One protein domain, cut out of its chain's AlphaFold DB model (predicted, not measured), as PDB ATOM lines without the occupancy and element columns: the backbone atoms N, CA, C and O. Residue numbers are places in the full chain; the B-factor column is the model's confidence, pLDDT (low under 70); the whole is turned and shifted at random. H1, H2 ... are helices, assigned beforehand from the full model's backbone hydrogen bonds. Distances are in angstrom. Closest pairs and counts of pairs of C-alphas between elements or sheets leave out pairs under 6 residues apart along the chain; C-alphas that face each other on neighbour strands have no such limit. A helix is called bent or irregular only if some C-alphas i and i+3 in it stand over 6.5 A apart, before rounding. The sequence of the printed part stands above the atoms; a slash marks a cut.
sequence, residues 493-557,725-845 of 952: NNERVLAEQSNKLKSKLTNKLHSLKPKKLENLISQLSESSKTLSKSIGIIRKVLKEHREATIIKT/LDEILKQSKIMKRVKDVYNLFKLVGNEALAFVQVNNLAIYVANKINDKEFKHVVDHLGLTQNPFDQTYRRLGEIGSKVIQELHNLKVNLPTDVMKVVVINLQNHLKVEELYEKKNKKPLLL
ATOM      1  N   ASN A 493      32.579  28.331 -32.901       86.31
ATOM      2  CA  ASN A 493      32.948  29.237 -33.989       86.31
ATOM      3  C   ASN A 493      32.558  30.693 -33.712       86.31
ATOM      4  O   ASN A 493      33.344  31.598 -33.997       86.31
ATOM      5  N   ASN A 494      31.350  30.932 -33.203       84.50
ATOM      6  CA  ASN A 494      30.875  32.285 -32.927       84.50
ATOM      7  C   ASN A 494      31.712  32.936 -31.813       84.50
ATOM      8  O   ASN A 494      32.089  34.102 -31.937       84.50
ATOM      9  N   GLU A 495      32.110  32.174 -30.795       84.25
ATOM     10  CA  GLU A 495      33.065  32.601 -29.769       84.25
ATOM     11  C   GLU A 495      34.452  32.907 -30.346       84.25
ATOM     12  O   GLU A 495      34.995  33.982 -30.074       84.25
ATOM     13  N   ARG A 496      34.994  32.047 -31.223       87.81
ATOM     14  CA  ARG A 496      36.253  32.314 -31.944       87.81
ATOM     15  C   ARG A 496      36.186  33.621 -32.744       87.81
ATOM     16  O   ARG A 496      37.095  34.444 -32.650       87.81
ATOM     17  N   VAL A 497      35.106  33.853 -33.494       85.31
ATOM     18  CA  VAL A 497      34.906  35.091 -34.274       85.31
ATOM     19  C   VAL A 497      34.814  36.321 -33.358       85.31
ATOM     20  O   VAL A 497      35.374  37.373 -33.679       85.31
ATOM     21  N   LEU A 498      34.167  36.209 -32.196       84.88
ATOM     22  CA  LEU A 498      34.115  37.282 -31.199       84.88
ATOM     23  C   LEU A 498      35.486  37.566 -30.571       84.88
ATOM     24  O   LEU A 498      35.844  38.735 -30.411       84.88
ATOM     25  N   ALA A 499      36.270  36.530 -30.265       86.06
ATOM     26  CA  ALA A 499      37.641  36.662 -29.778       86.06
ATOM     27  C   ALA A 499      38.544  37.343 -30.823       86.06
ATOM     28  O   ALA A 499      39.284  38.270 -30.489       86.06
ATOM     29  N   GLU A 500      38.416  36.984 -32.104       89.00
ATOM     30  CA  GLU A 500      39.115  37.643 -33.215       89.00
ATOM     31  C   GLU A 500      38.769  39.137 -33.321       89.00
ATOM     32  O   GLU A 500      39.675  39.967 -33.431       89.00
ATOM     33  N   GLN A 501      37.486  39.522 -33.236       87.06
ATOM     34  CA  GLN A 501      37.112  40.945 -33.248       87.06
ATOM     35  C   GLN A 501      37.561  41.683 -31.979       87.06
ATOM     36  O   GLN A 501      37.984  42.835 -32.073       87.06
ATOM     37  N   SER A 502      37.525  41.032 -30.812       89.12
ATOM     38  CA  SER A 502      38.042  41.575 -29.548       89.12
ATOM     39  C   SER A 502      39.540  41.884 -29.648       89.12
ATOM     40  O   SER A 502      39.967  43.014 -29.408       89.12
ATOM     41  N   ASN A 503      40.337  40.919 -30.117       90.00
ATOM     42  CA  ASN A 503      41.782  41.059 -30.300       90.00
ATOM     43  C   ASN A 503      42.132  42.097 -31.377       90.00
ATOM     44  O   ASN A 503      43.079  42.872 -31.221       90.00
ATOM     45  N   LYS A 504      41.338  42.180 -32.450       90.56
ATOM     46  CA  LYS A 504      41.469  43.210 -33.488       90.56
ATOM     47  C   LYS A 504      41.162  44.611 -32.954       90.56
ATOM     48  O   LYS A 504      41.898  45.545 -33.263       90.56
ATOM     49  N   LEU A 505      40.118  44.772 -32.140       91.06
ATOM     50  CA  LEU A 505      39.813  46.045 -31.485       91.06
ATOM     51  C   LEU A 505      40.921  46.435 -30.499       91.06
ATOM     52  O   LEU A 505      41.417  47.559 -30.569       91.06
ATOM     53  N   LYS A 506      41.350  45.499 -29.639       92.25
ATOM     54  CA  LYS A 506      42.441  45.687 -28.672       92.25
ATOM     55  C   LYS A 506      43.715  46.169 -29.372       92.25
ATOM     56  O   LYS A 506      44.184  47.267 -29.096       92.25
ATOM     57  N   SER A 507      44.220  45.396 -30.334       91.31
ATOM     58  CA  SER A 507      45.450  45.713 -31.074       91.31
ATOM     59  C   SER A 507      45.373  47.043 -31.828       91.31
ATOM     60  O   SER A 507      46.315  47.833 -31.764       91.31
ATOM     61  N   LYS A 508      44.250  47.363 -32.491       91.44
ATOM     62  CA  LYS A 508      44.097  48.678 -33.136       91.44
ATOM     63  C   LYS A 508      44.052  49.825 -32.130       91.44
ATOM     64  O   LYS A 508      44.628  50.870 -32.426       91.44
ATOM     65  N   LEU A 509      43.415  49.653 -30.970       91.06
ATOM     66  CA  LEU A 509      43.358  50.690 -29.935       91.06
ATOM     67  C   LEU A 509      44.749  50.944 -29.349       91.06
ATOM     68  O   LEU A 509      45.188  52.091 -29.330       91.06
ATOM     69  N   THR A 510      45.474  49.883 -28.989       91.06
ATOM     70  CA  THR A 510      46.874  49.933 -28.544       91.06
ATOM     71  C   THR A 510      47.763  50.651 -29.564       91.06
ATOM     72  O   THR A 510      48.420  51.638 -29.233       91.06
ATOM     73  N   ASN A 511      47.717  50.243 -30.837       91.38
ATOM     74  CA  ASN A 511      48.527  50.848 -31.901       91.38
ATOM     75  C   ASN A 511      48.172  52.325 -32.140       91.38
ATOM     76  O   ASN A 511      49.057  53.152 -32.365       91.38
ATOM     77  N   LYS A 512      46.883  52.687 -32.076       90.44
ATOM     78  CA  LYS A 512      46.448  54.083 -32.212       90.44
ATOM     79  C   LYS A 512      46.890  54.941 -31.032       90.44
ATOM     80  O   LYS A 512      47.333  56.061 -31.274       90.44
ATOM     81  N   LEU A 513      46.835  54.425 -29.805       88.56
ATOM     82  CA  LEU A 513      47.322  55.125 -28.614       88.56
ATOM     83  C   LEU A 513      48.836  55.363 -28.684       88.56
ATOM     84  O   LEU A 513      49.254  56.510 -28.552       88.56
ATOM     85  N   HIS A 514      49.642  54.349 -29.019       86.81
ATOM     86  CA  HIS A 514      51.087  54.529 -29.229       86.81
ATOM     87  C   HIS A 514      51.430  55.509 -30.363       86.81
ATOM     88  O   HIS A 514      52.439  56.203 -30.283       86.81
ATOM     89  N   SER A 515      50.594  55.612 -31.405       87.62
ATOM     90  CA  SER A 515      50.816  56.565 -32.507       87.62
ATOM     91  C   SER A 515      50.545  58.037 -32.148       87.62
ATOM     92  O   SER A 515      50.842  58.933 -32.941       87.62
ATOM     93  N   LEU A 516      49.968  58.323 -30.973       88.19
ATOM     94  CA  LEU A 516      49.749  59.693 -30.513       88.19
ATOM     95  C   LEU A 516      51.049  60.307 -29.978       88.19
ATOM     96  O   LEU A 516      51.811  59.673 -29.255       88.19
ATOM     97  N   LYS A 517      51.269  61.597 -30.267       85.88
ATOM     98  CA  LYS A 517      52.383  62.359 -29.671       85.88
ATOM     99  C   LYS A 517      52.316  62.250 -28.133       85.88
ATOM    100  O   LYS A 517      51.226  62.496 -27.612       85.88
ATOM    101  N   PRO A 518      53.428  62.013 -27.403       82.25
ATOM    102  CA  PRO A 518      53.402  61.734 -25.959       82.25
ATOM    103  C   PRO A 518      52.568  62.729 -25.141       82.25
ATOM    104  O   PRO A 518      51.634  62.329 -24.458       82.25
ATOM    105  N   LYS A 519      52.777  64.039 -25.345       80.50
ATOM    106  CA  LYS A 519      52.002  65.108 -24.681       80.50
ATOM    107  C   LYS A 519      50.487  65.064 -24.961       80.50
ATOM    108  O   LYS A 519      49.696  65.516 -24.145       80.50
ATOM    109  N   LYS A 520      50.055  64.559 -26.126       83.44
ATOM    110  CA  LYS A 520      48.626  64.377 -26.451       83.44
ATOM    111  C   LYS A 520      48.053  63.120 -25.796       83.44
ATOM    112  O   LYS A 520      46.908  63.154 -25.361       83.44
ATOM    113  N   LEU A 521      48.840  62.046 -25.743       84.06
ATOM    114  CA  LEU A 521      48.479  60.785 -25.097       84.06
ATOM    115  C   LEU A 521      48.317  60.984 -23.581       84.06
ATOM    116  O   LEU A 521      47.253  60.706 -23.037       84.06
ATOM    117  N   GLU A 522      49.320  61.574 -22.933       83.38
ATOM    118  CA  GLU A 522      49.340  61.905 -21.503       83.38
ATOM    119  C   GLU A 522      48.169  62.812 -21.089       83.38
ATOM    120  O   GLU A 522      47.468  62.514 -20.120       83.38
ATOM    121  N   ASN A 523      47.880  63.862 -21.871       85.62
ATOM    122  CA  ASN A 523      46.706  64.714 -21.655       85.62
ATOM    123  C   ASN A 523      45.387  63.931 -21.765       85.62
ATOM    124  O   ASN A 523      44.518  64.088 -20.909       85.62
ATOM    125  N   LEU A 524      45.233  63.082 -22.791       84.81
ATOM    126  CA  LEU A 524      44.018  62.286 -22.997       84.81
ATOM    127  C   LEU A 524      43.798  61.292 -21.851       84.81
ATOM    128  O   LEU A 524      42.678  61.155 -21.368       84.81
ATOM    129  N   ILE A 525      44.858  60.633 -21.380       84.75
ATOM    130  CA  ILE A 525      44.792  59.670 -20.272       84.75
ATOM    131  C   ILE A 525      44.533  60.371 -18.939       84.75
ATOM    132  O   ILE A 525      43.738  59.878 -18.143       84.75
ATOM    133  N   SER A 526      45.147  61.532 -18.700       84.00
ATOM    134  CA  SER A 526      44.908  62.322 -17.485       84.00
ATOM    135  C   SER A 526      43.450  62.784 -17.412       84.00
ATOM    136  O   SER A 526      42.781  62.556 -16.402       84.00
ATOM    137  N   GLN A 527      42.919  63.321 -18.517       85.38
ATOM    138  CA  GLN A 527      41.508  63.703 -18.650       85.38
ATOM    139  C   GLN A 527      40.570  62.496 -18.514       85.38
ATOM    140  O   GLN A 527      39.543  62.577 -17.842       85.38
ATOM    141  N   LEU A 528      40.928  61.341 -19.083       85.31
ATOM    142  CA  LEU A 528      40.146  60.111 -18.955       85.31
ATOM    143  C   LEU A 528      40.146  59.559 -17.516       85.31
ATOM    144  O   LEU A 528      39.112  59.125 -17.013       85.31
ATOM    145  N   SER A 529      41.285  59.615 -16.826       83.88
ATOM    146  CA  SER A 529      41.426  59.225 -15.418       83.88
ATOM    147  C   SER A 529      40.578  60.121 -14.510       83.88
ATOM    148  O   SER A 529      39.805  59.621 -13.689       83.88
ATOM    149  N   GLU A 530      40.641  61.439 -14.694       83.19
ATOM    150  CA  GLU A 530      39.835  62.399 -13.937       83.19
ATOM    151  C   GLU A 530      38.333  62.267 -14.239       83.19
ATOM    152  O   GLU A 530      37.522  62.139 -13.315       83.19
ATOM    153  N   SER A 531      37.948  62.198 -15.517       81.56
ATOM    154  CA  SER A 531      36.549  62.010 -15.912       81.56
ATOM    155  C   SER A 531      35.985  60.679 -15.404       81.56
ATOM    156  O   SER A 531      34.872  60.683 -14.877       81.56
ATOM    157  N   SER A 532      36.747  59.574 -15.408       80.19
ATOM    158  CA  SER A 532      36.308  58.269 -14.871       80.19
ATOM    159  C   SER A 532      35.851  58.321 -13.409       80.19
ATOM    160  O   SER A 532      34.820  57.738 -13.065       80.19
ATOM    161  N   LYS A 533      36.519  59.120 -12.566       80.12
ATOM    162  CA  LYS A 533      36.139  59.340 -11.157       80.12
ATOM    163  C   LYS A 533      34.795  60.067 -11.018       80.12
ATOM    164  O   LYS A 533      34.108  59.929 -10.005       80.12
ATOM    165  N   THR A 534      34.400  60.844 -12.029       77.38
ATOM    166  CA  THR A 534      33.136  61.600 -12.052       77.38
ATOM    167  C   THR A 534      32.023  60.910 -12.846       77.38
ATOM    168  O   THR A 534      30.846  61.122 -12.544       77.38
ATOM    169  N   LEU A 535      32.365  60.034 -13.799       78.19
ATOM    170  CA  LEU A 535      31.420  59.333 -14.672       78.19
ATOM    171  C   LEU A 535      30.388  58.524 -13.880       78.19
ATOM    172  O   LEU A 535      29.201  58.597 -14.201       78.19
ATOM    173  N   SER A 536      30.780  57.880 -12.776       74.38
ATOM    174  CA  SER A 536      29.856  57.177 -11.871       74.38
ATOM    175  C   SER A 536      28.722  58.066 -11.340       74.38
ATOM    176  O   SER A 536      27.579  57.622 -11.253       74.38
ATOM    177  N   LYS A 537      28.992  59.352 -11.070       77.56
ATOM    178  CA  LYS A 537      27.978  60.330 -10.621       77.56
ATOM    179  C   LYS A 537      27.023  60.747 -11.747       77.56
ATOM    180  O   LYS A 537      25.944  61.267 -11.483       77.56
ATOM    181  N   SER A 538      27.406  60.528 -13.007       73.56
ATOM    182  CA  SER A 538      26.589  60.857 -14.180       73.56
ATOM    183  C   SER A 538      25.645  59.731 -14.622       73.56
ATOM    184  O   SER A 538      24.690  60.015 -15.344       73.56
ATOM    185  N   ILE A 539      25.845  58.492 -14.144       78.62
ATOM    186  CA  ILE A 539      25.075  57.301 -14.553       78.62
ATOM    187  C   ILE A 539      23.562  57.507 -14.398       78.62
ATOM    188  O   ILE A 539      22.815  57.179 -15.314       78.62
ATOM    189  N   GLY A 540      23.091  58.082 -13.285       75.19
ATOM    190  CA  GLY A 540      21.654  58.314 -13.070       75.19
ATOM    191  C   GLY A 540      21.027  59.255 -14.108       75.19
ATOM    192  O   GLY A 540      19.926  59.004 -14.594       75.19
ATOM    193  N   ILE A 541      21.761  60.297 -14.510       78.81
ATOM    194  CA  ILE A 541      21.330  61.261 -15.534       78.81
ATOM    195  C   ILE A 541      21.375  60.616 -16.927       78.81
ATOM    196  O   ILE A 541      20.437  60.771 -17.702       78.81
ATOM    197  N   ILE A 542      22.418  59.829 -17.216       77.69
ATOM    198  CA  ILE A 542      22.538  59.061 -18.463       77.69
ATOM    199  C   ILE A 542      21.384  58.058 -18.602       77.69
ATOM    200  O   ILE A 542      20.753  57.999 -19.651       77.69
ATOM    201  N   ARG A 543      21.046  57.316 -17.539       80.50
ATOM    202  CA  ARG A 543      19.899  56.391 -17.531       80.50
ATOM    203  C   ARG A 543      18.572  57.102 -17.774       80.50
ATOM    204  O   ARG A 543      17.746  56.557 -18.498       80.50
ATOM    205  N   LYS A 544      18.376  58.297 -17.203       79.44
ATOM    206  CA  LYS A 544      17.169  59.104 -17.433       79.44
ATOM    207  C   LYS A 544      17.037  59.481 -18.911       79.44
ATOM    208  O   LYS A 544      16.022  59.149 -19.508       79.44
ATOM    209  N   VAL A 545      18.091  60.030 -19.520       74.88
ATOM    210  CA  VAL A 545      18.077  60.418 -20.944       74.88
ATOM    211  C   VAL A 545      17.960  59.208 -21.880       74.88
ATOM    212  O   VAL A 545      17.212  59.253 -22.851       74.88
ATOM    213  N   LEU A 546      18.613  58.079 -21.572       71.62
ATOM    214  CA  LEU A 546      18.434  56.833 -22.333       71.62
ATOM    215  C   LEU A 546      17.004  56.269 -22.222       71.62
ATOM    216  O   LEU A 546      16.543  55.616 -23.157       71.62
ATOM    217  N   LYS A 547      16.300  56.496 -21.104       77.50
ATOM    218  CA  LYS A 547      14.886  56.121 -20.930       77.50
ATOM    219  C   LYS A 547      13.964  57.065 -21.706       77.50
ATOM    220  O   LYS A 547      13.129  56.581 -22.459       77.50
ATOM    221  N   GLU A 548      14.179  58.374 -21.589       72.12
ATOM    222  CA  GLU A 548      13.437  59.411 -22.324       72.12
ATOM    223  C   GLU A 548      13.557  59.220 -23.842       72.12
ATOM    224  O   GLU A 548      12.550  59.258 -24.542       72.12
ATOM    225  N   HIS A 549      14.756  58.902 -24.349       66.56
ATOM    226  CA  HIS A 549      14.935  58.568 -25.762       66.56
ATOM    227  C   HIS A 549      14.130  57.329 -26.176       66.56
ATOM    228  O   HIS A 549      13.408  57.389 -27.164       66.56
ATOM    229  N   ARG A 550      14.206  56.221 -25.419       66.31
ATOM    230  CA  ARG A 550      13.428  55.001 -25.720       66.31
ATOM    231  C   ARG A 550      11.927  55.282 -25.770       66.31
ATOM    232  O   ARG A 550      11.244  54.766 -26.646       66.31
ATOM    233  N   GLU A 551      11.425  56.085 -24.839       67.38
ATOM    234  CA  GLU A 551      10.014  56.478 -24.777       67.38
ATOM    235  C   GLU A 551       9.624  57.324 -25.998       67.38
ATOM    236  O   GLU A 551       8.616  57.029 -26.637       67.38
ATOM    237  N   ALA A 552      10.473  58.271 -26.412       63.56
ATOM    238  CA  ALA A 552      10.289  59.021 -27.653       63.56
ATOM    239  C   ALA A 552      10.316  58.123 -28.909       63.56
ATOM    240  O   ALA A 552       9.483  58.301 -29.798       63.56
ATOM    241  N   THR A 553      11.211  57.127 -28.985       57.72
ATOM    242  CA  THR A 553      11.239  56.161 -30.099       57.72
ATOM    243  C   THR A 553       9.952  55.337 -30.156       57.72
ATOM    244  O   THR A 553       9.363  55.207 -31.224       57.72
ATOM    245  N   ILE A 554       9.481  54.815 -29.017       54.94
ATOM    246  CA  ILE A 554       8.259  53.998 -28.939       54.94
ATOM    247  C   ILE A 554       7.033  54.805 -29.388       54.94
ATOM    248  O   ILE A 554       6.244  54.309 -30.189       54.94
ATOM    249  N   ILE A 555       6.908  56.063 -28.949       53.56
ATOM    250  CA  ILE A 555       5.805  56.949 -29.350       53.56
ATOM    251  C   ILE A 555       5.808  57.183 -30.870       53.56
ATOM    252  O   ILE A 555       4.745  57.088 -31.487       53.56
ATOM    253  N   LYS A 556       6.978  57.390 -31.498       48.25
ATOM    254  CA  LYS A 556       7.095  57.512 -32.966       48.25
ATOM    255  C   LYS A 556       6.584  56.255 -33.688       48.25
ATOM    256  O   LYS A 556       5.804  56.373 -34.634       48.25
ATOM    257  N   THR A 557       6.941  55.055 -33.221       41.50
ATOM    258  CA  THR A 557       6.459  53.791 -33.815       41.50
ATOM    259  C   THR A 557       4.945  53.602 -33.657       41.50
ATOM    260  O   THR A 557       4.312  53.019 -34.532       41.50
ATOM    261  N   LEU A 725      18.188  62.629 -31.549       60.06
ATOM    262  CA  LEU A 725      18.905  62.093 -30.387       60.06
ATOM    263  C   LEU A 725      20.234  62.837 -30.180       60.06
ATOM    264  O   LEU A 725      20.658  63.081 -29.048       60.06
ATOM    265  N   ASP A 726      20.853  63.262 -31.280       59.56
ATOM    266  CA  ASP A 726      22.037  64.110 -31.288       59.56
ATOM    267  C   ASP A 726      21.786  65.489 -30.645       59.56
ATOM    268  O   ASP A 726      22.650  65.993 -29.926       59.56
ATOM    269  N   GLU A 727      20.610  66.098 -30.831       63.81
ATOM    270  CA  GLU A 727      20.215  67.333 -30.139       63.81
ATOM    271  C   GLU A 727      19.961  67.081 -28.651       63.81
ATOM    272  O   GLU A 727      20.539  67.783 -27.822       63.81
ATOM    273  N   ILE A 728      19.222  66.031 -28.281       62.59
ATOM    274  CA  ILE A 728      18.954  65.673 -26.874       62.59
ATOM    275  C   ILE A 728      20.272  65.405 -26.109       62.59
ATOM    276  O   ILE A 728      20.471  65.866 -24.976       62.59
ATOM    277  N   LEU A 729      21.240  64.722 -26.731       64.38
ATOM    278  CA  LEU A 729      22.568  64.463 -26.154       64.38
ATOM    279  C   LEU A 729      23.459  65.718 -26.070       64.38
ATOM    280  O   LEU A 729      24.267  65.836 -25.137       64.38
ATOM    281  N   LYS A 730      23.305  66.678 -26.994       66.62
ATOM    282  CA  LYS A 730      23.985  67.988 -26.953       66.62
ATOM    283  C   LYS A 730      23.367  68.909 -25.892       66.62
ATOM    284  O   LYS A 730      24.107  69.456 -25.068       66.62
ATOM    285  N   GLN A 731      22.038  69.030 -25.855       58.91
ATOM    286  CA  GLN A 731      21.277  69.844 -24.900       58.91
ATOM    287  C   GLN A 731      21.509  69.394 -23.447       58.91
ATOM    288  O   GLN A 731      21.807  70.212 -22.574       58.91
ATOM    289  N   SER A 732      21.467  68.082 -23.181       62.97
ATOM    290  CA  SER A 732      21.606  67.500 -21.833       62.97
ATOM    291  C   SER A 732      22.994  67.663 -21.187       62.97
ATOM    292  O   SER A 732      23.198  67.261 -20.039       62.97
ATOM    293  N   LYS A 733      23.978  68.235 -21.901       69.62
ATOM    294  CA  LYS A 733      25.395  68.366 -21.494       69.62
ATOM    295  C   LYS A 733      26.090  67.027 -21.186       69.62
ATOM    296  O   LYS A 733      27.259  67.042 -20.795       69.62
ATOM    297  N   ILE A 734      25.435  65.879 -21.398       72.81
ATOM    298  CA  ILE A 734      26.005  64.538 -21.184       72.81
ATOM    299  C   ILE A 734      27.244  64.349 -22.055       72.81
ATOM    300  O   ILE A 734      28.266  63.872 -21.561       72.81
ATOM    301  N   MET A 735      27.206  64.831 -23.300       75.44
ATOM    302  CA  MET A 735      28.348  64.752 -24.210       75.44
ATOM    303  C   MET A 735      29.615  65.417 -23.646       75.44
ATOM    304  O   MET A 735      30.712  64.940 -23.901       75.44
ATOM    305  N   LYS A 736      29.497  66.460 -22.805       77.00
ATOM    306  CA  LYS A 736      30.659  67.078 -22.136       77.00
ATOM    307  C   LYS A 736      31.280  66.187 -21.054       77.00
ATOM    308  O   LYS A 736      32.458  66.342 -20.775       77.00
ATOM    309  N   ARG A 737      30.502  65.281 -20.451       74.62
ATOM    310  CA  ARG A 737      30.946  64.348 -19.395       74.62
ATOM    311  C   ARG A 737      31.488  63.034 -19.954       74.62
ATOM    312  O   ARG A 737      32.328  62.408 -19.326       74.62
ATOM    313  N   VAL A 738      30.995  62.626 -21.122       83.00
ATOM    314  CA  VAL A 738      31.389  61.392 -21.825       83.00
ATOM    315  C   VAL A 738      32.471  61.658 -22.889       83.00
ATOM    316  O   VAL A 738      33.044  60.718 -23.436       83.00
ATOM    317  N   LYS A 739      32.798  62.935 -23.145       85.94
ATOM    318  CA  LYS A 739      33.721  63.404 -24.193       85.94
ATOM    319  C   LYS A 739      35.032  62.624 -24.253       85.94
ATOM    320  O   LYS A 739      35.462  62.273 -25.344       85.94
ATOM    321  N   ASP A 740      35.651  62.343 -23.112       85.94
ATOM    322  CA  ASP A 740      37.001  61.771 -23.076       85.94
ATOM    323  C   ASP A 740      36.986  60.267 -23.386       85.94
ATOM    324  O   ASP A 740      37.822  59.779 -24.146       85.94
ATOM    325  N   VAL A 741      35.947  59.552 -22.933       86.75
ATOM    326  CA  VAL A 741      35.676  58.161 -23.340       86.75
ATOM    327  C   VAL A 741      35.309  58.099 -24.825       86.75
ATOM    328  O   VAL A 741      35.779  57.226 -25.550       86.75
ATOM    329  N   TYR A 742      34.514  59.052 -25.314       87.94
ATOM    330  CA  TYR A 742      34.206  59.155 -26.738       87.94
ATOM    331  C   TYR A 742      35.467  59.425 -27.577       87.94
ATOM    332  O   TYR A 742      35.674  58.757 -28.586       87.94
ATOM    333  N   ASN A 743      36.349  60.332 -27.145       87.69
ATOM    334  CA  ASN A 743      37.615  60.626 -27.822       87.69
ATOM    335  C   ASN A 743      38.527  59.392 -27.902       87.69
ATOM    336  O   ASN A 743      39.154  59.190 -28.939       87.69
ATOM    337  N   LEU A 744      38.567  58.563 -26.850       88.50
ATOM    338  CA  LEU A 744      39.289  57.288 -26.844       88.50
ATOM    339  C   LEU A 744      38.775  56.349 -27.946       88.50
ATOM    340  O   LEU A 744      39.537  55.948 -28.823       88.50
ATOM    341  N   PHE A 745      37.478  56.025 -27.944       89.19
ATOM    342  CA  PHE A 745      36.919  55.081 -28.921       89.19
ATOM    343  C   PHE A 745      36.797  55.666 -30.334       89.19
ATOM    344  O   PHE A 745      36.826  54.908 -31.300       89.19
ATOM    345  N   LYS A 746      36.776  56.997 -30.498       89.38
ATOM    346  CA  LYS A 746      36.849  57.666 -31.809       89.38
ATOM    347  C   LYS A 746      38.122  57.304 -32.586       89.38
ATOM    348  O   LYS A 746      38.084  57.281 -33.813       89.38
ATOM    349  N   LEU A 747      39.222  56.964 -31.905       86.62
ATOM    350  CA  LEU A 747      40.468  56.503 -32.541       86.62
ATOM    351  C   LEU A 747      40.302  55.183 -33.322       86.62
ATOM    352  O   LEU A 747      41.070  54.924 -34.251       86.62
ATOM    353  N   VAL A 748      39.314  54.368 -32.938       87.44
ATOM    354  CA  VAL A 748      39.027  53.014 -33.452       87.44
ATOM    355  C   VAL A 748      37.536  52.823 -33.743       87.44
ATOM    356  O   VAL A 748      36.992  51.731 -33.586       87.44
ATOM    357  N   GLY A 749      36.842  53.899 -34.127       85.44
ATOM    358  CA  GLY A 749      35.379  53.919 -34.175       85.44
ATOM    359  C   GLY A 749      34.778  52.822 -35.060       85.44
ATOM    360  O   GLY A 749      33.841  52.150 -34.643       85.44
ATOM    361  N   ASN A 750      35.375  52.559 -36.226       83.62
ATOM    362  CA  ASN A 750      34.921  51.498 -37.133       83.62
ATOM    363  C   ASN A 750      35.059  50.097 -36.513       83.62
ATOM    364  O   ASN A 750      34.172  49.262 -36.669       83.62
ATOM    365  N   GLU A 751      36.152  49.825 -35.800       87.25
ATOM    366  CA  GLU A 751      36.377  48.547 -35.120       87.25
ATOM    367  C   GLU A 751      35.505  48.389 -33.874       87.25
ATOM    368  O   GLU A 751      35.027  47.289 -33.612       87.25
ATOM    369  N   ALA A 752      35.257  49.474 -33.136       85.75
ATOM    370  CA  ALA A 752      34.348  49.473 -31.996       85.75
ATOM    371  C   ALA A 752      32.906  49.183 -32.445       85.75
ATOM    372  O   ALA A 752      32.237  48.341 -31.848       85.75
ATOM    373  N   LEU A 753      32.448  49.811 -33.536       85.38
ATOM    374  CA  LEU A 753      31.136  49.532 -34.124       85.38
ATOM    375  C   LEU A 753      31.052  48.119 -34.707       85.38
ATOM    376  O   LEU A 753      30.077  47.424 -34.436       85.38
ATOM    377  N   ALA A 754      32.081  47.648 -35.421       83.69
ATOM    378  CA  ALA A 754      32.122  46.271 -35.910       83.69
ATOM    379  C   ALA A 754      32.053  45.260 -34.752       83.69
ATOM    380  O   ALA A 754      31.256  44.330 -34.807       83.69
ATOM    381  N   PHE A 755      32.815  45.464 -33.669       87.06
ATOM    382  CA  PHE A 755      32.747  44.629 -32.467       87.06
ATOM    383  C   PHE A 755      31.332  44.599 -31.869       87.06
ATOM    384  O   PHE A 755      30.824  43.514 -31.581       87.06
ATOM    385  N   VAL A 756      30.672  45.755 -31.724       84.50
ATOM    386  CA  VAL A 756      29.285  45.827 -31.231       84.50
ATOM    387  C   VAL A 756      28.331  45.073 -32.161       84.50
ATOM    388  O   VAL A 756      27.552  44.254 -31.684       84.50
ATOM    389  N   GLN A 757      28.429  45.279 -33.476       81.50
ATOM    390  CA  GLN A 757      27.592  44.596 -34.465       81.50
ATOM    391  C   GLN A 757      27.781  43.073 -34.428       81.50
ATOM    392  O   GLN A 757      26.791  42.349 -34.408       81.50
ATOM    393  N   VAL A 758      29.021  42.574 -34.343       81.81
ATOM    394  CA  VAL A 758      29.313  41.130 -34.243       81.81
ATOM    395  C   VAL A 758      28.772  40.537 -32.937       81.81
ATOM    396  O   VAL A 758      28.176  39.465 -32.962       81.81
ATOM    397  N   ASN A 759      28.919  41.235 -31.803       82.12
ATOM    398  CA  ASN A 759      28.352  40.781 -30.526       82.12
ATOM    399  C   ASN A 759      26.817  40.758 -30.572       82.12
ATOM    400  O   ASN A 759      26.230  39.762 -30.173       82.12
ATOM    401  N   ASN A 760      26.163  41.800 -31.093       78.44
ATOM    402  CA  ASN A 760      24.700  41.840 -31.227       78.44
ATOM    403  C   ASN A 760      24.177  40.715 -32.136       78.44
ATOM    404  O   ASN A 760      23.127  40.136 -31.870       78.44
ATOM    405  N   LEU A 761      24.929  40.373 -33.182       76.94
ATOM    406  CA  LEU A 761      24.618  39.285 -34.103       76.94
ATOM    407  C   LEU A 761      24.776  37.904 -33.444       76.94
ATOM    408  O   LEU A 761      23.941  37.030 -33.648       76.94
ATOM    409  N   ALA A 762      25.801  37.725 -32.605       76.62
ATOM    410  CA  ALA A 762      25.968  36.520 -31.795       76.62
ATOM    411  C   ALA A 762      24.887  36.393 -30.703       76.62
ATOM    412  O   ALA A 762      24.365  35.300 -30.510       76.62
ATOM    413  N   ILE A 763      24.487  37.499 -30.054       76.44
ATOM    414  CA  ILE A 763      23.334  37.544 -29.130       76.44
ATOM    415  C   ILE A 763      22.055  37.119 -29.853       76.44
ATOM    416  O   ILE A 763      21.280  36.339 -29.310       76.44
ATOM    417  N   TYR A 764      21.824  37.615 -31.073       76.69
ATOM    418  CA  TYR A 764      20.658  37.234 -31.868       76.69
ATOM    419  C   TYR A 764      20.620  35.721 -32.128       76.69
ATOM    420  O   TYR A 764      19.599  35.095 -31.859       76.69
ATOM    421  N   VAL A 765      21.736  35.125 -32.565       75.56
ATOM    422  CA  VAL A 765      21.828  33.668 -32.755       75.56
ATOM    423  C   VAL A 765      21.632  32.922 -31.434       75.56
ATOM    424  O   VAL A 765      20.843  31.987 -31.387       75.56
ATOM    425  N   ALA A 766      22.283  33.344 -30.346       73.62
ATOM    426  CA  ALA A 766      22.135  32.704 -29.037       73.62
ATOM    427  C   ALA A 766      20.682  32.741 -28.534       73.62
ATOM    428  O   ALA A 766      20.175  31.730 -28.060       73.62
ATOM    429  N   ASN A 767      19.979  33.864 -28.704       74.06
ATOM    430  CA  ASN A 767      18.561  33.983 -28.357       74.06
ATOM    431  C   ASN A 767      17.659  33.121 -29.247       74.06
ATOM    432  O   ASN A 767      16.673  32.598 -28.751       74.06
ATOM    433  N   LYS A 768      17.998  32.957 -30.530       72.88
ATOM    434  CA  LYS A 768      17.280  32.083 -31.469       72.88
ATOM    435  C   LYS A 768      17.481  30.593 -31.146       72.88
ATOM    436  O   LYS A 768      16.580  29.794 -31.348       72.88
ATOM    437  N   ILE A 769      18.651  30.218 -30.621       70.50
ATOM    438  CA  ILE A 769      18.911  28.868 -30.086       70.50
ATOM    439  C   ILE A 769      18.220  28.692 -28.717       70.50
ATOM    440  O   ILE A 769      17.742  27.612 -28.396       70.50
ATOM    441  N   ASN A 770      18.105  29.755 -27.920       68.38
ATOM    442  CA  ASN A 770      17.351  29.775 -26.660       68.38
ATOM    443  C   ASN A 770      15.836  30.004 -26.847       68.38
ATOM    444  O   ASN A 770      15.118  30.256 -25.877       68.38
ATOM    445  N   ASP A 771      15.343  29.943 -28.085       68.62
ATOM    446  CA  ASP A 771      13.913  29.968 -28.370       68.62
ATOM    447  C   ASP A 771      13.281  28.594 -28.074       68.62
ATOM    448  O   ASP A 771      13.991  27.598 -27.882       68.62
ATOM    449  N   LYS A 772      11.945  28.523 -28.026       56.38
ATOM    450  CA  LYS A 772      11.190  27.319 -27.625       56.38
ATOM    451  C   LYS A 772      11.657  26.047 -28.353       56.38
ATOM    452  O   LYS A 772      11.782  25.009 -27.707       56.38
ATOM    453  N   GLU A 773      11.991  26.152 -29.644       58.19
ATOM    454  CA  GLU A 773      12.447  25.040 -30.493       58.19
ATOM    455  C   GLU A 773      13.682  24.297 -29.937       58.19
ATOM    456  O   GLU A 773      13.740  23.069 -29.967       58.19
ATOM    457  N   PHE A 774      14.679  25.009 -29.400       68.44
ATOM    458  CA  PHE A 774      15.956  24.404 -28.980       68.44
ATOM    459  C   PHE A 774      16.315  24.664 -27.515       68.44
ATOM    460  O   PHE A 774      17.365  24.220 -27.045       68.44
ATOM    461  N   LYS A 775      15.403  25.271 -26.747       71.25
ATOM    462  CA  LYS A 775      15.528  25.475 -25.300       71.25
ATOM    463  C   LYS A 775      15.960  24.210 -24.546       71.25
ATOM    464  O   LYS A 775      16.837  24.277 -23.694       71.25
ATOM    465  N   HIS A 776      15.408  23.049 -24.902       69.12
ATOM    466  CA  HIS A 776      15.765  21.761 -24.297       69.12
ATOM    467  C   HIS A 776      17.256  21.389 -24.475       69.12
ATOM    468  O   HIS A 776      17.834  20.729 -23.612       69.12
ATOM    469  N   VAL A 777      17.895  21.845 -25.558       68.06
ATOM    470  CA  VAL A 777      19.339  21.693 -25.800       68.06
ATOM    471  C   VAL A 777      20.143  22.759 -25.052       68.06
ATOM    472  O   VAL A 777      21.183  22.446 -24.480       68.06
ATOM    473  N   VAL A 778      19.653  24.002 -24.991       71.62
ATOM    474  CA  VAL A 778      20.282  25.099 -24.224       71.62
ATOM    475  C   VAL A 778      20.341  24.793 -22.729       71.62
ATOM    476  O   VAL A 778      21.390  24.983 -22.109       71.62
ATOM    477  N   ASP A 779      19.244  24.279 -22.170       72.75
ATOM    478  CA  ASP A 779      19.145  23.865 -20.771       72.75
ATOM    479  C   ASP A 779      20.116  22.703 -20.468       72.75
ATOM    480  O   ASP A 779      20.774  22.710 -19.428       72.75
ATOM    481  N   HIS A 780      20.273  21.743 -21.390       72.50
ATOM    482  CA  HIS A 780      21.192  20.607 -21.235       72.50
ATOM    483  C   HIS A 780      22.674  20.983 -21.379       72.50
ATOM    484  O   HIS A 780      23.498  20.552 -20.576       72.50
ATOM    485  N   LEU A 781      23.022  21.804 -22.375       67.19
ATOM    486  CA  LEU A 781      24.396  22.262 -22.611       67.19
ATOM    487  C   LEU A 781      24.863  23.322 -21.595       67.19
ATOM    488  O   LEU A 781      26.002  23.778 -21.666       67.19
ATOM    489  N   GLY A 782      24.000  23.768 -20.675       64.00
ATOM    490  CA  GLY A 782      24.337  24.819 -19.711       64.00
ATOM    491  C   GLY A 782      24.566  26.197 -20.350       64.00
ATOM    492  O   GLY A 782      25.084  27.103 -19.695       64.00
ATOM    493  N   LEU A 783      24.122  26.391 -21.599       64.00
ATOM    494  CA  LEU A 783      24.202  27.652 -22.359       64.00
ATOM    495  C   LEU A 783      23.286  28.760 -21.783       64.00
ATOM    496  O   LEU A 783      23.148  29.838 -22.357       64.00
ATOM    497  N   THR A 784      22.663  28.494 -20.631       53.12
ATOM    498  CA  THR A 784      21.826  29.400 -19.837       53.12
ATOM    499  C   THR A 784      22.624  30.504 -19.140       53.12
ATOM    500  O   THR A 784      22.069  31.561 -18.825       53.12
ATOM    501  N   GLN A 785      23.936  30.325 -18.939       50.97
ATOM    502  CA  GLN A 785      24.810  31.475 -18.735       50.97
ATOM    503  C   GLN A 785      24.893  32.233 -20.055       50.97
ATOM    504  O   GLN A 785      25.363  31.692 -21.045       50.97
ATOM    505  N   ASN A 786      24.458  33.491 -20.068       49.28
ATOM    506  CA  ASN A 786      24.548  34.353 -21.239       49.28
ATOM    507  C   ASN A 786      25.893  35.112 -21.214       49.28
ATOM    508  O   ASN A 786      25.953  36.214 -20.652       49.28
ATOM    509  N   PRO A 787      27.000  34.595 -21.796       51.03
ATOM    510  CA  PRO A 787      28.266  35.325 -21.812       51.03
ATOM    511  C   PRO A 787      28.143  36.620 -22.631       51.03
ATOM    512  O   PRO A 787      28.924  37.557 -22.442       51.03
ATOM    513  N   PHE A 788      27.158  36.685 -23.531       51.84
ATOM    514  CA  PHE A 788      26.952  37.762 -24.488       51.84
ATOM    515  C   PHE A 788      26.150  38.950 -23.935       51.84
ATOM    516  O   PHE A 788      26.128  39.993 -24.582       51.84
ATOM    517  N   ASP A 789      25.578  38.861 -22.728       53.50
ATOM    518  CA  ASP A 789      24.616  39.817 -22.129       53.50
ATOM    519  C   ASP A 789      25.169  41.238 -21.826       53.50
ATOM    520  O   ASP A 789      24.648  42.022 -21.026       53.50
ATOM    521  N   GLN A 790      26.348  41.541 -22.365       68.00
ATOM    522  CA  GLN A 790      27.285  42.519 -21.839       68.00
ATOM    523  C   GLN A 790      28.119  43.211 -22.930       68.00
ATOM    524  O   GLN A 790      29.157  43.768 -22.599       68.00
ATOM    525  N   THR A 791      27.690  43.266 -24.199       80.12
ATOM    526  CA  THR A 791      28.422  43.924 -25.316       80.12
ATOM    527  C   THR A 791      29.076  45.257 -24.939       80.12
ATOM    528  O   THR A 791      30.273  45.449 -25.132       80.12
ATOM    529  N   TYR A 792      28.306  46.165 -24.331       84.81
ATOM    530  CA  TYR A 792      28.787  47.481 -23.897       84.81
ATOM    531  C   TYR A 792      29.701  47.430 -22.663       84.81
ATOM    532  O   TYR A 792      30.538  48.315 -22.498       84.81
ATOM    533  N   ARG A 793      29.561  46.413 -21.799       85.19
ATOM    534  CA  ARG A 793      30.458  46.193 -20.653       85.19
ATOM    535  C   ARG A 793      31.786  45.607 -21.132       85.19
ATOM    536  O   ARG A 793      32.811  46.198 -20.839       85.19
ATOM    537  N   ARG A 794      31.756  44.565 -21.972       84.69
ATOM    538  CA  ARG A 794      32.917  43.986 -22.672       84.69
ATOM    539  C   ARG A 794      33.696  45.048 -23.452       84.69
ATOM    540  O   ARG A 794      34.916  45.102 -23.360       84.69
ATOM    541  N   LEU A 795      33.005  45.940 -24.169       88.81
ATOM    542  CA  LEU A 795      33.637  47.071 -24.861       88.81
ATOM    543  C   LEU A 795      34.351  48.019 -23.878       88.81
ATOM    544  O   LEU A 795      35.484  48.431 -24.133       88.81
ATOM    545  N   GLY A 796      33.715  48.327 -22.743       88.06
ATOM    546  CA  GLY A 796      34.326  49.078 -21.644       88.06
ATOM    547  C   GLY A 796      35.538  48.362 -21.042       88.06
ATOM    548  O   GLY A 796      36.588  48.972 -20.895       88.06
ATOM    549  N   GLU A 797      35.436  47.060 -20.776       90.19
ATOM    550  CA  GLU A 797      36.510  46.213 -20.244       90.19
ATOM    551  C   GLU A 797      37.717  46.137 -21.185       90.19
ATOM    552  O   GLU A 797      38.846  46.203 -20.709       90.19
ATOM    553  N   ILE A 798      37.512  46.051 -22.506       90.12
ATOM    554  CA  ILE A 798      38.600  46.117 -23.498       90.12
ATOM    555  C   ILE A 798      39.316  47.470 -23.403       90.12
ATOM    556  O   ILE A 798      40.543  47.503 -23.321       90.12
ATOM    557  N   GLY A 799      38.569  48.579 -23.354       89.69
ATOM    558  CA  GLY A 799      39.144  49.917 -23.172       89.69
ATOM    559  C   GLY A 799      39.926  50.043 -21.861       89.69
ATOM    560  O   GLY A 799      41.088  50.446 -21.870       89.69
ATOM    561  N   SER A 800      39.319  49.634 -20.745       90.19
ATOM    562  CA  SER A 800      39.932  49.607 -19.413       90.19
ATOM    563  C   SER A 800      41.214  48.774 -19.369       90.19
ATOM    564  O   SER A 800      42.217  49.254 -18.846       90.19
ATOM    565  N   LYS A 801      41.211  47.563 -19.949       90.56
ATOM    566  CA  LYS A 801      42.388  46.684 -20.019       90.56
ATOM    567  C   LYS A 801      43.515  47.316 -20.831       90.56
ATOM    568  O   LYS A 801      44.638  47.338 -20.349       90.56
ATOM    569  N   VAL A 802      43.232  47.905 -21.996       89.94
ATOM    570  CA  VAL A 802      44.264  48.585 -22.805       89.94
ATOM    571  C   VAL A 802      44.890  49.766 -22.056       89.94
ATOM    572  O   VAL A 802      46.106  49.927 -22.083       89.94
ATOM    573  N   ILE A 803      44.101  50.578 -21.344       87.56
ATOM    574  CA  ILE A 803      44.642  51.701 -20.553       87.56
ATOM    575  C   ILE A 803      45.486  51.190 -19.375       87.56
ATOM    576  O   ILE A 803      46.543  51.752 -19.082       87.56
ATOM    577  N   GLN A 804      45.035  50.120 -18.714       88.50
ATOM    578  CA  GLN A 804      45.759  49.501 -17.609       88.50
ATOM    579  C   GLN A 804      47.084  48.883 -18.079       88.50
ATOM    580  O   GLN A 804      48.103  49.132 -17.448       88.50
ATOM    581  N   GLU A 805      47.090  48.148 -19.191       87.94
ATOM    582  CA  GLU A 805      48.290  47.527 -19.774       87.94
ATOM    583  C   GLU A 805      49.322  48.561 -20.249       87.94
ATOM    584  O   GLU A 805      50.520  48.338 -20.108       87.94
ATOM    585  N   LEU A 806      48.878  49.700 -20.794       84.56
ATOM    586  CA  LEU A 806      49.781  50.715 -21.347       84.56
ATOM    587  C   LEU A 806      50.317  51.720 -20.322       84.56
ATOM    588  O   LEU A 806      51.395  52.278 -20.523       84.56
ATOM    589  N   HIS A 807      49.559  51.999 -19.259       81.50
ATOM    590  CA  HIS A 807      49.852  53.112 -18.346       81.50
ATOM    591  C   HIS A 807      49.670  52.778 -16.860       81.50
ATOM    592  O   HIS A 807      49.707  53.687 -16.033       81.50
ATOM    593  N   ASN A 808      49.449  51.508 -16.499       83.75
ATOM    594  CA  ASN A 808      49.187  51.048 -15.125       83.75
ATOM    595  C   ASN A 808      48.020  51.780 -14.423       83.75
ATOM    596  O   ASN A 808      47.918  51.802 -13.196       83.75
ATOM    597  N   LEU A 809      47.100  52.369 -15.198       83.88
ATOM    598  CA  LEU A 809      45.976  53.161 -14.700       83.88
ATOM    599  C   LEU A 809      44.664  52.377 -14.778       83.88
ATOM    600  O   LEU A 809      44.131  52.111 -15.854       83.88
ATOM    601  N   LYS A 810      44.095  52.059 -13.610       84.50
ATOM    602  CA  LYS A 810      42.801  51.377 -13.489       84.50
ATOM    603  C   LYS A 810      41.639  52.344 -13.751       84.50
ATOM    604  O   LYS A 810      41.098  52.953 -12.830       84.50
ATOM    605  N   VAL A 811      41.244  52.469 -15.015       84.94
ATOM    606  CA  VAL A 811      40.055  53.225 -15.443       84.94
ATOM    607  C   VAL A 811      38.829  52.310 -15.436       84.94
ATOM    608  O   VAL A 811      38.865  51.232 -16.020       84.94
ATOM    609  N   ASN A 812      37.725  52.736 -14.817       84.81
ATOM    610  CA  ASN A 812      36.436  52.036 -14.897       84.81
ATOM    611  C   ASN A 812      35.531  52.722 -15.936       84.81
ATOM    612  O   ASN A 812      35.285  53.924 -15.828       84.81
ATOM    613  N   LEU A 813      35.038  51.967 -16.923       88.00
ATOM    614  CA  LEU A 813      34.169  52.449 -18.002       88.00
ATOM    615  C   LEU A 813      32.758  51.833 -17.876       88.00
ATOM    616  O   LEU A 813      32.544  50.699 -18.303       88.00
ATOM    617  N   PRO A 814      31.772  52.551 -17.297       85.25
ATOM    618  CA  PRO A 814      30.451  51.984 -17.030       85.25
ATOM    619  C   PRO A 814      29.660  51.646 -18.301       85.25
ATOM    620  O   PRO A 814      29.597  52.442 -19.239       85.25
ATOM    621  N   THR A 815      28.928  50.529 -18.282       84.19
ATOM    622  CA  THR A 815      28.079  50.041 -19.387       84.19
ATOM    623  C   THR A 815      27.157  51.114 -19.982       84.19
ATOM    624  O   THR A 815      26.994  51.194 -21.196       84.19
ATOM    625  N   ASP A 816      26.548  51.955 -19.139       81.25
ATOM    626  CA  ASP A 816      25.606  52.990 -19.588       81.25
ATOM    627  C   ASP A 816      26.305  54.171 -20.282       81.25
ATOM    628  O   ASP A 816      25.731  54.784 -21.179       81.25
ATOM    629  N   VAL A 817      27.567  54.445 -19.931       84.12
ATOM    630  CA  VAL A 817      28.426  55.416 -20.629       84.12
ATOM    631  C   VAL A 817      28.797  54.870 -22.006       84.12
ATOM    632  O   VAL A 817      28.683  55.579 -23.003       84.12
ATOM    633  N   MET A 818      29.157  53.585 -22.075       86.06
ATOM    634  CA  MET A 818      29.527  52.922 -23.326       86.06
ATOM    635  C   MET A 818      28.384  52.871 -24.347       86.06
ATOM    636  O   MET A 818      28.644  53.028 -25.536       86.06
ATOM    637  N   LYS A 819      27.120  52.760 -23.909       83.06
ATOM    638  CA  LYS A 819      25.946  52.917 -24.793       83.06
ATOM    639  C   LYS A 819      25.921  54.292 -25.472       83.06
ATOM    640  O   LYS A 819      25.791  54.364 -26.688       83.06
ATOM    641  N   VAL A 820      26.100  55.375 -24.708       80.81
ATOM    642  CA  VAL A 820      26.116  56.753 -25.245       80.81
ATOM    643  C   VAL A 820      27.301  56.978 -26.190       80.81
ATOM    644  O   VAL A 820      27.146  57.636 -27.216       80.81
ATOM    645  N   VAL A 821      28.474  56.413 -25.877       83.38
ATOM    646  CA  VAL A 821      29.653  56.463 -26.760       83.38
ATOM    647  C   VAL A 821      29.366  55.794 -28.103       83.38
ATOM    648  O   VAL A 821      29.659  56.388 -29.136       83.38
ATOM    649  N   VAL A 822      28.782  54.592 -28.097       83.19
ATOM    650  CA  VAL A 822      28.471  53.834 -29.320       83.19
ATOM    651  C   VAL A 822      27.433  54.557 -30.176       83.19
ATOM    652  O   VAL A 822      27.711  54.788 -31.348       83.19
ATOM    653  N   ILE A 823      26.330  55.025 -29.582       78.25
ATOM    654  CA  ILE A 823      25.306  55.844 -30.261       78.25
ATOM    655  C   ILE A 823      25.950  57.038 -30.987       78.25
ATOM    656  O   ILE A 823      25.739  57.255 -32.178       78.25
ATOM    657  N   ASN A 824      26.812  57.787 -30.294       79.81
ATOM    658  CA  ASN A 824      27.473  58.955 -30.875       79.81
ATOM    659  C   ASN A 824      28.497  58.588 -31.970       79.81
ATOM    660  O   ASN A 824      28.711  59.359 -32.904       79.81
ATOM    661  N   LEU A 825      29.137  57.416 -31.875       80.94
ATOM    662  CA  LEU A 825      30.009  56.893 -32.934       80.94
ATOM    663  C   LEU A 825      29.206  56.481 -34.175       80.94
ATOM    664  O   LEU A 825      29.658  56.769 -35.279       80.94
ATOM    665  N   GLN A 826      28.028  55.867 -34.015       78.19
ATOM    666  CA  GLN A 826      27.131  55.520 -35.126       78.19
ATOM    667  C   GLN A 826      26.713  56.781 -35.891       78.19
ATOM    668  O   GLN A 826      26.951  56.868 -37.098       78.19
ATOM    669  N   ASN A 827      26.221  57.797 -35.171       75.19
ATOM    670  CA  ASN A 827      25.816  59.086 -35.739       75.19
ATOM    671  C   ASN A 827      26.979  59.788 -36.465       75.19
ATOM    672  O   ASN A 827      26.848  60.195 -37.620       75.19
ATOM    673  N   HIS A 828      28.156  59.887 -35.831       73.81
ATOM    674  CA  HIS A 828      29.319  60.562 -36.420       73.81
ATOM    675  C   HIS A 828      29.912  59.810 -37.627       73.81
ATOM    676  O   HIS A 828      30.481  60.440 -38.521       73.81
ATOM    677  N   LEU A 829      29.845  58.477 -37.659       70.44
ATOM    678  CA  LEU A 829      30.429  57.667 -38.739       70.44
ATOM    679  C   LEU A 829      29.431  57.326 -39.855       70.44
ATOM    680  O   LEU A 829      29.845  56.759 -40.863       70.44
ATOM    681  N   LYS A 830      28.145  57.686 -39.702       65.56
ATOM    682  CA  LYS A 830      27.049  57.363 -40.637       65.56
ATOM    683  C   LYS A 830      26.966  55.866 -40.972       65.56
ATOM    684  O   LYS A 830      26.628  55.488 -42.093       65.56
ATOM    685  N   VAL A 831      27.310  55.008 -40.013       58.31
ATOM    686  CA  VAL A 831      27.254  53.552 -40.184       58.31
ATOM    687  C   VAL A 831      25.820  53.104 -39.941       58.31
ATOM    688  O   VAL A 831      25.355  53.138 -38.805       58.31
ATOM    689  N   GLU A 832      25.129  52.682 -41.001       48.69
ATOM    690  CA  GLU A 832      23.786  52.111 -40.868       48.69
ATOM    691  C   GLU A 832      23.813  50.849 -39.992       48.69
ATOM    692  O   GLU A 832      24.702  49.997 -40.124       48.69
ATOM    693  N   GLU A 833      22.822  50.695 -39.112       52.38
ATOM    694  CA  GLU A 833      22.625  49.432 -38.410       52.38
ATOM    695  C   GLU A 833      22.206  48.343 -39.402       52.38
ATOM    696  O   GLU A 833      21.182  48.445 -40.076       52.38
ATOM    697  N   LEU A 834      22.973  47.248 -39.447       44.38
ATOM    698  CA  LEU A 834      22.748  46.123 -40.365       44.38
ATOM    699  C   LEU A 834      21.396  45.400 -40.175       44.38
ATOM    700  O   LEU A 834      21.092  44.509 -40.967       44.38
ATOM    701  N   TYR A 835      20.603  45.751 -39.153       41.03
ATOM    702  CA  TYR A 835      19.340  45.081 -38.819       41.03
ATOM    703  C   TYR A 835      18.112  45.983 -38.584       41.03
ATOM    704  O   TYR A 835      17.009  45.446 -38.533       41.03
ATOM    705  N   GLU A 836      18.223  47.317 -38.530       38.03
ATOM    706  CA  GLU A 836      17.035  48.178 -38.316       38.03
ATOM    707  C   GLU A 836      16.099  48.275 -39.536       38.03
ATOM    708  O   GLU A 836      14.931  48.630 -39.396       38.03
ATOM    709  N   LYS A 837      16.574  47.950 -40.747       33.72
ATOM    710  CA  LYS A 837      15.852  48.255 -41.999       33.72
ATOM    711  C   LYS A 837      15.024  47.124 -42.625       33.72
ATOM    712  O   LYS A 837      14.497  47.338 -43.715       33.72
ATOM    713  N   LYS A 838      14.905  45.930 -42.019       34.31
ATOM    714  CA  LYS A 838      14.130  44.820 -42.639       34.31
ATOM    715  C   LYS A 838      13.072  44.117 -41.794       34.31
ATOM    716  O   LYS A 838      12.196  43.514 -42.394       34.31
ATOM    717  N   ASN A 839      13.067  44.276 -40.472       30.14
ATOM    718  CA  ASN A 839      11.929  43.895 -39.631       30.14
ATOM    719  C   ASN A 839      11.495  45.120 -38.820       30.14
ATOM    720  O   ASN A 839      12.334  45.744 -38.175       30.14
ATOM    721  N   LYS A 840      10.193  45.447 -38.795       35.19
ATOM    722  CA  LYS A 840       9.620  46.540 -37.977       35.19
ATOM    723  C   LYS A 840       9.555  46.185 -36.473       35.19
ATOM    724  O   LYS A 840       8.542  46.390 -35.814       35.19
ATOM    725  N   LYS A 841      10.644  45.652 -35.920       26.89
ATOM    726  CA  LYS A 841      10.900  45.559 -34.479       26.89
ATOM    727  C   LYS A 841      12.277  46.198 -34.258       26.89
ATOM    728  O   LYS A 841      13.255  45.614 -34.723       26.89
ATOM    729  N   PRO A 842      12.378  47.383 -33.624       27.12
ATOM    730  CA  PRO A 842      13.682  47.970 -33.331       27.12
ATOM    731  C   PRO A 842      14.491  46.998 -32.472       27.12
ATOM    732  O   PRO A 842      13.917  46.271 -31.653       27.12
ATOM    733  N   LEU A 843      15.817  47.007 -32.630       29.33
ATOM    734  CA  LEU A 843      16.733  46.291 -31.744       29.33
ATOM    735  C   LEU A 843      16.627  46.900 -30.340       29.33
ATOM    736  O   LEU A 843      17.344  47.827 -29.965       29.33
ATOM    737  N   LEU A 844      15.676  46.384 -29.559       29.69
ATOM    738  CA  LEU A 844      15.476  46.756 -28.170       29.69
ATOM    739  C   LEU A 844      16.791  46.525 -27.432       29.69
ATOM    740  O   LEU A 844      17.198  45.389 -27.208       29.69
ATOM    741  N   LEU A 845      17.431  47.625 -27.024       30.48
ATOM    742  CA  LEU A 845      18.532  47.633 -26.068       30.48
ATOM    743  C   LEU A 845      18.137  46.777 -24.852       30.48
ATOM    744  O   LEU A 845      17.400  47.273 -23.986       30.48
TER     745      LEU A 845
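AT A GLANCE: This is residues 493 to 557 and 725 to 845 of the 952 residues of the protein "HUN domain-containing protein" of Theileria annulata (UniProt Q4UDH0). A bundle of H1, H5 and H7 forms one side of the domain, with H1 and H5 side by side and H7 aslant to them; the long bent helix H2 forms the other side, and H4 and H8 lie between. Little H6 lies off the far end of H5, and the last residues, 830 to 845, form a tail with no named element. The printed part has 186 residues and is all helix: eight named helices, H1 to H8 in chain order, and no named strand. It is compact, with a radius of gyration of the C-alphas of 17.7 A and spans of 56 by 39 by 29 A.

HOW THE PARTS SIT: H1, residues 493 to 514, touches H5, residues 749 to 769, at a shallow tilt of 16 degrees, opposite ways; their closest C-alphas, Leu 505 and Glu 751, are 5.6 A apart. H7, residues 791 to 807, completes this up and down bundle, in which each helix runs against the one before it. Residues 502 to 510 of H1 touch H7 at a steep tilt of 40 degrees, closest at C-alphas 510 and 802, 6.4 A. H2, residues 518 to 557, was assigned as one helix by its hydrogen bonds but is bent, with C-alphas 537 and 540 7.1 A apart; its arms, H2a up to 537 and H2b from 540, are about perpendicular at 81 degrees. H2a touches H4, residues 734 to 746, closest at C-alphas 528 and 740, 5.4 A. H8, residues 815 to 829, is the hub, touching four other helices, among them H4, with the closest C-alphas, Tyr 742 and Val 821, 5.3 A apart, and H7, with the closest C-alphas, Arg 793 and Thr 815, 4.7 A apart. H2b only just touches H3, residues 725 to 731, with 3 pairs of C-alphas within 8 A, the closest 549 and 725, 7.0 A. H6, residues 775 to 780, is close to H5 but not clearly touching, with C-alphas 769 and 775 6.8 A apart. Every O i to N i+4 pair is within hydrogen-bond range in H1, H2b, H3, H5, H6 and H7; H2a has 12 of 16, H4 7 of 9 and H8 10 of 11.

IN THESE COORDINATES: H1 begins at C-alpha 493 (32.948, 29.237, -33.989) and is 31.5 A long. H2a is 29.7 A, H2b 26.1 A, H5 30.3 A, H7 24.3 A and H8 20.9 A, ending at C-alpha 829 (30.429, 57.667, -38.739). H2a and H4 are irregular: C-alphas 533 and 536 are 6.7 A apart, and 737 and 740 7.5 A.

THE WHOLE: The two C-alphas farthest apart, Lys 519 and Glu 773, are 56.6 A apart. Residues 558 to 724 are not printed, and C-alphas 557 and 725 are 15.3 A apart across this cut. Of the links printed whole, none is long. Mean pLDDT of the printed part is 75.0, with 51 residues under 70, among them 549 to 557, 725 to 733 and 830 to 845.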